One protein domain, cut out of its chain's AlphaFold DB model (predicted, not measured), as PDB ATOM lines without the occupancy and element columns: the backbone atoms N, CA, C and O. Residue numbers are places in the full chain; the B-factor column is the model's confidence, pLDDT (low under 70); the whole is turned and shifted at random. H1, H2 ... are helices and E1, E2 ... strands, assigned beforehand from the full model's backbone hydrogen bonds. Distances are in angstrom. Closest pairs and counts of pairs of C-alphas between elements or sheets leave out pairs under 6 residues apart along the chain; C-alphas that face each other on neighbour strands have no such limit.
ATOM      1  N   PHE A   6     -43.707 169.597  -7.223       92.62
ATOM      2  CA  PHE A   6     -44.279 169.952  -8.518       92.62
ATOM      3  C   PHE A   6     -43.261 170.730  -9.353       92.62
ATOM      4  O   PHE A   6     -42.602 171.647  -8.859       92.62
ATOM      5  N   VAL A   7     -43.143 170.375 -10.634       92.31
ATOM      6  CA  VAL A   7     -42.289 171.085 -11.593       92.31
ATOM      7  C   VAL A   7     -43.048 171.296 -12.892       92.31
ATOM      8  O   VAL A   7     -43.568 170.337 -13.465       92.31
ATOM      9  N   SER A   8     -43.079 172.529 -13.383       92.25
ATOM     10  CA  SER A   8     -43.694 172.861 -14.669       92.25
ATOM     11  C   SER A   8     -42.859 173.860 -15.464       92.25
ATOM     12  O   SER A   8     -41.798 174.328 -15.038       92.25
ATOM     13  N   ASP A   9     -43.341 174.165 -16.666       85.50
ATOM     14  CA  ASP A   9     -42.966 175.392 -17.351       85.50
ATOM     15  C   ASP A   9     -43.576 176.611 -16.637       85.50
ATOM     16  O   ASP A   9     -44.377 176.493 -15.709       85.50
ATOM     17  N   GLU A  10     -43.159 177.804 -17.039       85.19
ATOM     18  CA  GLU A  10     -43.516 179.057 -16.364       85.19
ATOM     19  C   GLU A  10     -44.927 179.566 -16.670       85.19
ATOM     20  O   GLU A  10     -45.178 180.771 -16.630       85.19
ATOM     21  N   LEU A  11     -45.866 178.678 -16.998       85.50
ATOM     22  CA  LEU A  11     -47.241 179.093 -17.224       85.50
ATOM     23  C   LEU A  11     -47.856 179.550 -15.882       85.50
ATOM     24  O   LEU A  11     -47.976 178.727 -14.967       85.50
ATOM     25  N   PRO A  12     -48.288 180.822 -15.744       80.56
ATOM     26  CA  PRO A  12     -48.694 181.379 -14.449       80.56
ATOM     27  C   PRO A  12     -49.843 180.619 -13.775       80.56
ATOM     28  O   PRO A  12     -49.860 180.462 -12.558       80.56
ATOM     29  N   HIS A  13     -50.756 180.061 -14.576       89.94
ATOM     30  CA  HIS A  13     -51.946 179.351 -14.101       89.94
ATOM     31  C   HIS A  13     -51.646 178.121 -13.233       89.94
ATOM     32  O   HIS A  13     -52.503 177.709 -12.453       89.94
ATOM     33  N   TYR A  14     -50.453 177.525 -13.338       90.69
ATOM     34  CA  TYR A  14     -50.090 176.396 -12.478       90.69
ATOM     35  C   TYR A  14     -49.910 176.813 -11.020       90.69
ATOM     36  O   TYR A  14     -50.302 176.055 -10.137       90.69
ATOM     37  N   ALA A  15     -49.374 178.008 -10.756       89.56
ATOM     38  CA  ALA A  15     -49.229 178.500  -9.388       89.56
ATOM     39  C   ALA A  15     -50.607 178.672  -8.730       89.56
ATOM     40  O   ALA A  15     -50.830 178.184  -7.623       89.56
ATOM     41  N   ASP A  16     -51.545 179.288  -9.452       90.81
ATOM     42  CA  ASP A  16     -52.914 179.500  -8.980       90.81
ATOM     43  C   ASP A  16     -53.661 178.175  -8.795       90.81
ATOM     44  O   ASP A  16     -54.300 177.959  -7.768       90.81
ATOM     45  N   GLY A  17     -53.535 177.253  -9.756       91.31
ATOM     46  CA  GLY A  17     -54.162 175.934  -9.681       91.31
ATOM     47  C   GLY A  17     -53.631 175.092  -8.521       91.31
ATOM     48  O   GLY A  17     -54.414 174.480  -7.798       91.31
ATOM     49  N   LEU A  18     -52.314 175.086  -8.296       91.81
ATOM     50  CA  LEU A  18     -51.714 174.385  -7.159       91.81
ATOM     51  C   LEU A  18     -52.115 175.025  -5.828       91.81
ATOM     52  O   LEU A  18     -52.423 174.300  -4.886       91.81
ATOM     53  N   LYS A  19     -52.173 176.358  -5.756       90.12
ATOM     54  CA  LYS A  19     -52.678 177.068  -4.576       90.12
ATOM     55  C   LYS A  19     -54.130 176.697  -4.283       90.12
ATOM     56  O   LYS A  19     -54.458 176.451  -3.131       90.12
ATOM     57  N   GLU A  20     -54.984 176.634  -5.299       90.81
ATOM     58  CA  GLU A  20     -56.397 176.289  -5.126       90.81
ATOM     59  C   GLU A  20     -56.595 174.825  -4.708       90.81
ATOM     60  O   GLU A  20     -57.455 174.534  -3.883       90.81
ATOM     61  N   LEU A  21     -55.785 173.901  -5.230       90.94
ATOM     62  CA  LEU A  21     -55.867 172.475  -4.891       90.94
ATOM     63  C   LEU A  21     -55.271 172.148  -3.518       90.94
ATOM     64  O   LEU A  21     -55.764 171.258  -2.828       90.94
ATOM     65  N   PHE A  22     -54.203 172.845  -3.130       90.94
ATOM     66  CA  PHE A  22     -53.422 172.559  -1.927       90.94
ATOM     67  C   PHE A  22     -53.435 173.741  -0.954       90.94
ATOM     68  O   PHE A  22     -52.388 174.146  -0.446       90.94
ATOM     69  N   HIS A  23     -54.616 174.295  -0.673       89.94
ATOM     70  CA  HIS A  23     -54.782 175.312   0.363       89.94
ATOM     71  C   HIS A  23     -55.177 174.716   1.720       89.94
ATOM     72  O   HIS A  23     -55.902 173.722   1.808       89.94
ATOM     73  N   LYS A  24     -54.797 175.401   2.795       86.75
ATOM     74  CA  LYS A  24     -55.447 175.306   4.104       86.75
ATOM     75  C   LYS A  24     -56.442 176.462   4.226       86.75
ATOM     76  O   LYS A  24     -56.127 177.596   3.865       86.75
ATOM     77  N   CYS A  25     -57.641 176.167   4.717       85.75
ATOM     78  CA  CYS A  25     -58.606 177.200   5.081       85.75
ATOM     79  C   CYS A  25     -58.332 177.619   6.522       85.75
ATOM     80  O   CYS A  25     -58.426 176.790   7.423       85.75
ATOM     81  N   ILE A  26     -58.000 178.889   6.730       83.88
ATOM     82  CA  ILE A  26     -57.842 179.462   8.063       83.88
ATOM     83  C   ILE A  26     -59.118 180.237   8.374       83.88
ATOM     84  O   ILE A  26     -59.475 181.187   7.669       83.88
ATOM     85  N   GLU A  27     -59.836 179.793   9.404       82.12
ATOM     86  CA  GLU A  27     -60.973 180.538   9.930       82.12
ATOM     87  C   GLU A  27     -60.467 181.822  10.579       82.12
ATOM     88  O   GLU A  27     -59.510 181.820  11.350       82.12
ATOM     89  N   GLN A  28     -61.088 182.939  10.221       78.12
ATOM     90  CA  GLN A  28     -60.741 184.224  10.805       78.12
ATOM     91  C   GLN A  28     -61.538 184.409  12.088       78.12
ATOM     92  O   GLN A  28     -62.739 184.122  12.112       78.12
ATOM     93  N   GLU A  29     -60.890 184.925  13.131       77.38
ATOM     94  CA  GLU A  29     -61.579 185.197  14.386       77.38
ATOM     95  C   GLU A  29     -62.772 186.145  14.156       77.38
ATOM     96  O   GLU A  29     -62.655 187.149  13.431       77.38
ATOM     97  N   PRO A  30     -63.946 185.848  14.745       72.75
ATOM     98  CA  PRO A  30     -65.104 186.714  14.636       72.75
ATOM     99  C   PRO A  30     -64.769 188.112  15.149       72.75
ATOM    100  O   PRO A  30     -64.344 188.298  16.282       72.75
ATOM    101  N   THR A  31     -65.039 189.135  14.340       74.88
ATOM    102  CA  THR A  31     -64.693 190.529  14.671       74.88
ATOM    103  C   THR A  31     -65.552 191.114  15.809       74.88
ATOM    104  O   THR A  31     -65.438 192.296  16.117       74.88
ATOM    105  N   GLY A  32     -66.487 190.338  16.372       77.50
ATOM    106  CA  GLY A  32     -67.432 190.749  17.421       77.50
ATOM    107  C   GLY A  32     -68.509 191.757  16.987       77.50
ATOM    108  O   GLY A  32     -69.419 192.061  17.752       77.50
ATOM    109  N   ARG A  33     -68.441 192.282  15.757       77.94
ATOM    110  CA  ARG A  33     -69.388 193.265  15.204       77.94
ATOM    111  C   ARG A  33     -70.550 192.575  14.488       77.94
ATOM    112  O   ARG A  33     -70.372 191.518  13.887       77.94
ATOM    113  N   LYS A  34     -71.733 193.207  14.488       68.69
ATOM    114  CA  LYS A  34     -72.886 192.751  13.690       68.69
ATOM    115  C   LYS A  34     -72.533 192.776  12.199       68.69
ATOM    116  O   LYS A  34     -72.145 193.815  11.673       68.69
ATOM    117  N   GLY A  35     -72.690 191.641  11.524       80.44
ATOM    118  CA  GLY A  35     -72.415 191.492  10.096       80.44
ATOM    119  C   GLY A  35     -72.159 190.037   9.713       80.44
ATOM    120  O   GLY A  35     -72.052 189.165  10.573       80.44
ATOM    121  N   ARG A  36     -72.065 189.768   8.407       79.56
ATOM    122  CA  ARG A  36     -71.700 188.441   7.899       79.56
ATOM    123  C   ARG A  36     -70.252 188.125   8.311       79.56
ATOM    124  O   ARG A  36     -69.376 188.930   7.985       79.56
ATOM    125  N   PRO A  37     -69.980 186.975   8.956       79.19
ATOM    126  CA  PRO A  37     -68.615 186.547   9.242       79.19
ATOM    127  C   PRO A  37     -67.756 186.542   7.975       79.19
ATOM    128  O   PRO A  37     -68.243 186.229   6.880       79.19
ATOM    129  N   ARG A  38     -66.476 186.902   8.113       80.00
ATOM    130  CA  ARG A  38     -65.531 186.827   6.996       80.00
ATOM    131  C   ARG A  38     -65.423 185.381   6.526       80.00
ATOM    132  O   ARG A  38     -65.454 184.452   7.327       80.00
ATOM    133  N   LYS A  39     -65.314 185.194   5.210       80.44
ATOM    134  CA  LYS A  39     -65.032 183.864   4.663       80.44
ATOM    135  C   LYS A  39     -63.640 183.415   5.133       80.44
ATOM    136  O   LYS A  39     -62.768 184.278   5.256       80.44
ATOM    137  N   PRO A  40     -63.431 182.105   5.348       82.94
ATOM    138  CA  PRO A  40     -62.109 181.566   5.638       82.94
ATOM    139  C   PRO A  40     -61.100 181.987   4.569       82.94
ATOM    140  O   PRO A  40     -61.425 182.026   3.376       82.94
ATOM    141  N   GLU A  41     -59.885 182.306   4.998       84.94
ATOM    142  CA  GLU A  41     -58.796 182.664   4.098       84.94
ATOM    143  C   GLU A  41     -58.121 181.398   3.564       84.94
ATOM    144  O   GLU A  41     -57.854 180.457   4.312       84.94
ATOM    145  N   LYS A  42     -57.847 181.373   2.257       85.50
ATOM    146  CA  LYS A  42     -57.135 180.273   1.603       85.50
ATOM    147  C   LYS A  42     -55.640 180.563   1.588       85.50
ATOM    148  O   LYS A  42     -55.164 181.354   0.768       85.50
ATOM    149  N   VAL A  43     -54.906 179.891   2.464       86.81
ATOM    150  CA  VAL A  43     -53.446 179.989   2.548       86.81
ATOM    151  C   VAL A  43     -52.824 178.762   1.891       86.81
ATOM    152  O   VAL A  43     -53.340 177.654   2.026       86.81
ATOM    153  N   VAL A  44     -51.739 178.954   1.139       87.12
ATOM    154  CA  VAL A  44     -50.998 177.843   0.520       87.12
ATOM    155  C   VAL A  44     -50.522 176.899   1.620       87.12
ATOM    156  O   VAL A  44     -50.021 177.353   2.644       87.12
ATOM    157  N   ASN A  45     -50.681 175.591   1.429       88.19
ATOM    158  CA  ASN A  45     -50.161 174.617   2.376       88.19
ATOM    159  C   ASN A  45     -48.628 174.715   2.447       88.19
ATOM    160  O   ASN A  45     -47.960 174.616   1.421       88.19
ATOM    161  N   ASP A  46     -48.084 174.849   3.655       87.31
ATOM    162  CA  ASP A  46     -46.640 174.934   3.905       87.31
ATOM    163  C   ASP A  46     -45.866 173.749   3.311       87.31
ATOM    164  O   ASP A  46     -44.730 173.909   2.871       87.31
ATOM    165  N   ASP A  47     -46.491 172.571   3.217       89.75
ATOM    166  CA  ASP A  47     -45.882 171.360   2.655       89.75
ATOM    167  C   ASP A  47     -45.816 171.357   1.115       89.75
ATOM    168  O   ASP A  47     -45.230 170.443   0.523       89.75
ATOM    169  N   LEU A  48     -46.405 172.357   0.446       92.19
ATOM    170  CA  LEU A  48     -46.382 172.478  -1.009       92.19
ATOM    171  C   LEU A  48     -45.013 172.972  -1.486       92.19
ATOM    172  O   LEU A  48     -44.598 174.087  -1.180       92.19
ATOM    173  N   ASP A  49     -44.347 172.153  -2.297       93.69
ATOM    174  CA  ASP A  49     -43.125 172.532  -3.005       93.69
ATOM    175  C   ASP A  49     -43.402 172.625  -4.504       93.69
ATOM    176  O   ASP A  49     -43.846 171.655  -5.128       93.69
ATOM    177  N   TYR A  50     -43.112 173.784  -5.090       94.06
ATOM    178  CA  TYR A  50     -43.332 174.040  -6.509       94.06
ATOM    179  C   TYR A  50     -42.212 174.899  -7.089       94.06
ATOM    180  O   TYR A  50     -41.897 175.978  -6.578       94.06
ATOM    181  N   ALA A  51     -41.642 174.429  -8.197       93.88
ATOM    182  CA  ALA A  51     -40.616 175.142  -8.936       93.88
ATOM    183  C   ALA A  51     -40.905 175.175 -10.439       93.88
ATOM    184  O   ALA A  51     -41.488 174.255 -11.012       93.88
ATOM    185  N   THR A  52     -40.443 176.232 -11.094       94.25
ATOM    186  CA  THR A  52     -40.584 176.436 -12.533       94.25
ATOM    187  C   THR A  52     -39.234 176.425 -13.228       94.25
ATOM    188  O   THR A  52     -38.188 176.672 -12.620       94.25
ATOM    189  N   VAL A  53     -39.261 176.132 -14.527       93.12
ATOM    190  CA  VAL A  53     -38.077 176.128 -15.392       93.12
ATOM    191  C   VAL A  53     -38.248 177.157 -16.510       93.12
ATOM    192  O   VAL A  53     -39.032 176.931 -17.435       93.12
ATOM    193  N   HIS A  54     -37.470 178.240 -16.471       90.56
ATOM    194  CA  HIS A  54     -37.314 179.186 -17.575       90.56
ATOM    195  C   HIS A  54     -36.378 178.602 -18.627       90.56
ATOM    196  O   HIS A  54     -35.296 178.112 -18.302       90.56
ATOM    197  N   LYS A  55     -36.735 178.697 -19.906       89.38
ATOM    198  CA  LYS A  55     -35.827 178.356 -21.010       89.38
ATOM    199  C   LYS A  55     -35.701 179.557 -21.932       89.38
ATOM    200  O   LYS A  55     -36.584 179.787 -22.756       89.38
ATOM    201  N   THR A  56     -34.586 180.271 -21.847       91.44
ATOM    202  CA  THR A  56     -34.262 181.333 -22.799       91.44
ATOM    203  C   THR A  56     -33.829 180.700 -24.115       91.44
ATOM    204  O   THR A  56     -32.980 179.798 -24.141       91.44
ATOM    205  N   ARG A  57     -34.427 181.151 -25.220       91.12
ATOM    206  CA  ARG A  57     -34.124 180.651 -26.562       91.12
ATOM    207  C   ARG A  57     -33.584 181.760 -27.449       91.12
ATOM    208  O   ARG A  57     -34.175 182.829 -27.500       91.12
ATOM    209  N   ASP A  58     -32.532 181.448 -28.194       93.31
ATOM    210  CA  ASP A  58     -32.032 182.261 -29.302       93.31
ATOM    211  C   ASP A  58     -32.025 181.411 -30.577       93.31
ATOM    212  O   ASP A  58     -31.613 180.249 -30.554       93.31
ATOM    213  N   LYS A  59     -32.550 181.960 -31.679       90.44
ATOM    214  CA  LYS A  59     -32.672 181.280 -32.986       90.44
ATOM    215  C   LYS A  59     -33.118 179.810 -32.876       90.44
ATOM    216  O   LYS A  59     -32.499 178.913 -33.442       90.44
ATOM    217  N   TRP A  60     -34.200 179.564 -32.130       86.19
ATOM    218  CA  TRP A  60     -34.804 178.236 -31.895       86.19
ATOM    219  C   TRP A  60     -33.994 177.251 -31.042       86.19
ATOM    220  O   TRP A  60     -34.457 176.135 -30.795       86.19
ATOM    221  N   ARG A  61     -32.831 177.655 -30.529       88.19
ATOM    222  CA  ARG A  61     -32.001 176.857 -29.622       88.19
ATOM    223  C   ARG A  61     -32.157 177.359 -28.196       88.19
ATOM    224  O   ARG A  61     -32.272 178.555 -27.963       88.19
ATOM    225  N   VAL A  62     -32.175 176.439 -27.234       88.50
ATOM    226  CA  VAL A  62     -32.146 176.806 -25.812       88.50
ATOM    227  C   VAL A  62     -30.722 177.233 -25.475       88.50
ATOM    228  O   VAL A  62     -29.806 176.427 -25.603       88.50
ATOM    229  N   VAL A  63     -30.552 178.490 -25.071       91.75
ATOM    230  CA  VAL A  63     -29.247 179.070 -24.710       91.75
ATOM    231  C   VAL A  63     -29.044 179.150 -23.203       91.75
ATOM    232  O   VAL A  63     -27.912 179.104 -22.733       91.75
ATOM    233  N   LYS A  64     -30.135 179.226 -22.435       91.00
ATOM    234  CA  LYS A  64     -30.094 179.307 -20.976       91.00
ATOM    235  C   LYS A  64     -31.290 178.579 -20.382       91.00
ATOM    236  O   LYS A  64     -32.391 178.631 -20.934       91.00
ATOM    237  N   VAL A  65     -31.063 177.899 -19.266       89.88
ATOM    238  CA  VAL A  65     -32.119 177.301 -18.450       89.88
ATOM    239  C   VAL A  65     -31.980 177.866 -17.047       89.88
ATOM    240  O   VAL A  65     -30.916 177.741 -16.447       89.88
ATOM    241  N   GLU A  66     -33.035 178.495 -16.545       92.50
ATOM    242  CA  GLU A  66     -33.090 179.029 -15.184       92.50
ATOM    243  C   GLU A  66     -34.201 178.323 -14.420       92.50
ATOM    244  O   GLU A  66     -35.186 177.865 -14.997       92.50
ATOM    245  N   THR A  67     -34.032 178.192 -13.113       92.19
ATOM    246  CA  THR A  67     -34.998 177.515 -12.251       92.19
ATOM    247  C   THR A  67     -35.421 178.471 -11.158       92.19
ATOM    248  O   THR A  67     -34.560 179.066 -10.507       92.19
ATOM    249  N   LYS A  68     -36.726 178.605 -10.935       92.25
ATOM    250  CA  LYS A  68     -37.282 179.490  -9.913       92.25
ATOM    251  C   LYS A  68     -38.156 178.690  -8.961       92.25
ATOM    252  O   LYS A  68     -38.990 177.901  -9.391       92.25
ATOM    253  N   ILE A  69     -37.970 178.905  -7.666       92.56
ATOM    254  CA  ILE A  69     -38.851 178.354  -6.635       92.56
ATOM    255  C   ILE A  69     -40.034 179.311  -6.480       92.56
ATOM    256  O   ILE A  69     -39.837 180.521  -6.361       92.56
ATOM    257  N   VAL A  70     -41.251 178.773  -6.532       91.12
ATOM    258  CA  VAL A  70     -42.500 179.539  -6.400       91.12
ATOM    259  C   VAL A  70     -43.140 179.291  -5.036       91.12
ATOM    260  O   VAL A  70     -43.520 180.250  -4.371       91.12
ATOM    261  N   PHE A  71     -43.216 178.029  -4.604       91.44
ATOM    262  CA  PHE A  71     -43.676 177.644  -3.265       91.44
ATOM    263  C   PHE A  71     -42.677 176.688  -2.615       91.44
ATOM    264  O   PHE A  71     -42.058 175.882  -3.314       91.44
ATOM    265  N   GLY A  72     -42.565 176.764  -1.288       90.50
ATOM    266  CA  GLY A  72     -41.659 175.934  -0.496       90.50
ATOM    267  C   GLY A  72     -40.301 176.583  -0.227       90.50
ATOM    268  O   GLY A  72     -40.026 177.704  -0.661       90.50
ATOM    269  N   SER A  73     -39.454 175.875   0.522       91.06
ATOM    270  CA  SER A  73     -38.097 176.329   0.848       91.06
ATOM    271  C   SER A  73     -37.059 175.694  -0.073       91.06
ATOM    272  O   SER A  73     -37.248 174.596  -0.606       91.06
ATOM    273  N   LYS A  74     -35.929 176.382  -0.257       91.12
ATOM    274  CA  LYS A  74     -34.839 175.895  -1.108       91.12
ATOM    275  C   LYS A  74     -34.264 174.582  -0.583       91.12
ATOM    276  O   LYS A  74     -34.063 173.655  -1.362       91.12
ATOM    277  N   GLU A  75     -34.085 174.482   0.728       91.00
ATOM    278  CA  GLU A  75     -33.498 173.326   1.406       91.00
ATOM    279  C   GLU A  75     -34.361 172.076   1.196       91.00
ATOM    280  O   GLU A  75     -33.860 171.035   0.772       91.00
ATOM    281  N   ARG A  76     -35.683 172.197   1.384       90.00
ATOM    282  CA  ARG A  76     -36.632 171.093   1.173       90.00
ATOM    283  C   ARG A  76     -36.671 170.621  -0.270       90.00
ATOM    284  O   ARG A  76     -36.735 169.420  -0.534       90.00
ATOM    285  N   ILE A  77     -36.660 171.560  -1.212       90.56
ATOM    286  CA  ILE A  77     -36.663 171.228  -2.637       90.56
ATOM    287  C   ILE A  77     -35.365 170.506  -3.005       90.56
ATOM    288  O   ILE A  77     -35.416 169.488  -3.695       90.56
ATOM    289  N   GLU A  78     -34.218 170.969  -2.510       90.56
ATOM    290  CA  GLU A  78     -32.928 170.309  -2.722       90.56
ATOM    291  C   GLU A  78     -32.884 168.900  -2.116       90.56
ATOM    292  O   GLU A  78     -32.399 167.971  -2.767       90.56
ATOM    293  N   GLU A  79     -33.433 168.699  -0.917       90.56
ATOM    294  CA  GLU A  79     -33.572 167.371  -0.306       90.56
ATOM    295  C   GLU A  79     -34.459 166.442  -1.140       90.56
ATOM    296  O   GLU A  79     -34.071 165.304  -1.425       90.56
ATOM    297  N   LYS A  80     -35.614 166.930  -1.609       90.25
ATOM    298  CA  LYS A  80     -36.504 166.157  -2.489       90.25
ATOM    299  C   LYS A  80     -35.818 165.792  -3.802       90.25
ATOM    300  O   LYS A  80     -35.946 164.657  -4.250       90.25
ATOM    301  N   ILE A  81     -35.057 166.706  -4.402       90.88
ATOM    302  CA  ILE A  81     -34.305 166.440  -5.638       90.88
ATOM    303  C   ILE A  81     -33.236 165.368  -5.415       90.88
ATOM    304  O   ILE A  81     -33.090 164.491  -6.260       90.88
ATOM    305  N   LYS A  82     -32.529 165.376  -4.276       89.44
ATOM    306  CA  LYS A  82     -31.541 164.331  -3.944       89.44
ATOM    307  C   LYS A  82     -32.166 162.935  -3.865       89.44
ATOM    308  O   LYS A  82     -31.497 161.959  -4.188       89.44
ATOM    309  N   ALA A  83     -33.433 162.844  -3.458       87.06
ATOM    310  CA  ALA A  83     -34.177 161.587  -3.419       87.06
ATOM    311  C   ALA A  83     -34.729 161.153  -4.791       87.06
ATOM    312  O   ALA A  83     -35.131 159.999  -4.957       87.06
ATOM    313  N   LEU A  84     -34.770 162.052  -5.780       85.62
ATOM    314  CA  LEU A  84     -35.276 161.765  -7.118       85.62
ATOM    315  C   LEU A  84     -34.149 161.304  -8.062       85.62
ATOM    316  O   LEU A  84     -32.995 161.702  -7.920       85.62
ATOM    317  N   PRO A  85     -34.468 160.519  -9.111       82.00
ATOM    318  CA  PRO A  85     -33.484 160.158 -10.134       82.00
ATOM    319  C   PRO A  85     -32.924 161.370 -10.897       82.00
ATOM    320  O   PRO A  85     -31.822 161.317 -11.444       82.00
ATOM    321  N   GLY A  86     -33.705 162.451 -10.980       78.69
ATOM    322  CA  GLY A  86     -33.289 163.709 -11.582       78.69
ATOM    323  C   GLY A  86     -32.510 164.546 -10.578       78.69
ATOM    324  O   GLY A  86     -33.050 164.916  -9.550       78.69
ATOM    325  N   LYS A  87     -31.262 164.896 -10.902       82.25
ATOM    326  CA  LYS A  87     -30.382 165.687 -10.022       82.25
ATOM    327  C   LYS A  87     -30.685 167.194 -10.014       82.25
ATOM    328  O   LYS A  87     -29.976 167.952  -9.365       82.25
ATOM    329  N   THR A  88     -31.679 167.643 -10.782       88.56
ATOM    330  CA  THR A  88     -32.008 169.061 -10.984       88.56
ATOM    331  C   THR A  88     -33.504 169.261 -11.219       88.56
ATOM    332  O   THR A  88     -34.195 168.350 -11.682       88.56
ATOM    333  N   ILE A  89     -33.994 170.484 -10.980       89.31
ATOM    334  CA  ILE A  89     -35.345 170.915 -11.365       89.31
ATOM    335  C   ILE A  89     -35.412 170.959 -12.893       89.31
ATOM    336  O   ILE A  89     -34.743 171.767 -13.537       89.31
ATOM    337  N   ASN A  90     -36.193 170.066 -13.496       89.94
ATOM    338  CA  ASN A  90     -36.347 170.019 -14.942       89.94
ATOM    339  C   ASN A  90     -37.710 169.454 -15.353       89.94
ATOM    340  O   ASN A  90     -38.320 168.666 -14.639       89.94
TER     341      ASN A  90
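This is residues 6 to 90 of the 179 residues of an uncharacterized protein of marine sediment metagenome (UniProt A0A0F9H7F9). What is the main picture? A long two-stranded hairpin, E4 and E5, has the short E1 beside E4, and this narrow three-stranded sheet has H1 over one face and H2 over the opposite face, toward the end where E4 begins. Beyond H1 lies a small second hairpin, E2 and E3, and of the loop joining its strands residues 31 to 36 stick out. What is it made of? The 85 printed residues include two named helices and five named strands, in the order E1 H1 E2 E3 E4 E5 H2; the class is mixed, helices and strands, and the larger sheet, order E1 E4 E5, is mixed. The whole is flat and only just extended, close to loose, with a radius of gyration of the C-alphas of 18.2 A and spans of 62 by 32 by 16 A.

Which strand does the first one pair with? E1, residues 6 to 9, is the parallel neighbour of E4, residues 49 to 58, with N 6 and O 49 2.9 A apart. What is on the other side of E4? E5, residues 61 to 71, forms a hairpin with E4, antiparallel at 159 degrees, with N 54 and O 66 2.7 A apart. Where are the helices? H1, residues 13 to 21, is on this sheet over E4, along the strands at 7 degrees on the local plane; its closest C-alpha pair with E5 is Ala 15 and Val 70, 7.4 A. H2, residues 74 to 83, is on the opposite face, across the strands at 88 degrees to E1 on the local plane; its closest C-alpha pair with E4 is Ile 77 and Asp 49, 6.6 A. In H1 and H2 every O i to N i+4 pair is within hydrogen-bond range. What of the second sheet? E2, residues 23 to 26, and E3, residues 41 to 44, form an antiparallel hairpin, with N 24 and O 43 2.8 A apart; the closest C-alphas of H1 and E3 are those of Lys 19 and Val 44, 5.4 A.

How long are the elements? From first to last C-alpha, E1 spans 10.5 A, H1 12.1 A, E2 9.3 A, E3 9.8 A, E4 30.2 A, E5 28.8 A and H2 14.5 A. E5 bends by 57 degrees at residue 64. Where are the anchor points? E1 begins at C-alpha 6 (-44.279, 169.952, -8.518), and H2 ends at C-alpha 83 (-34.177, 161.587, -3.419).

How far does it reach? The two C-alphas farthest apart, those of Lys 34 and Lys 59, are 62.7 A apart. Is it continuous and confident? The printed part has no cut, and its one long link, E2 to E3, has 14 residues. The mean pLDDT of the printed part is 87.6, and residue 34 is under 70.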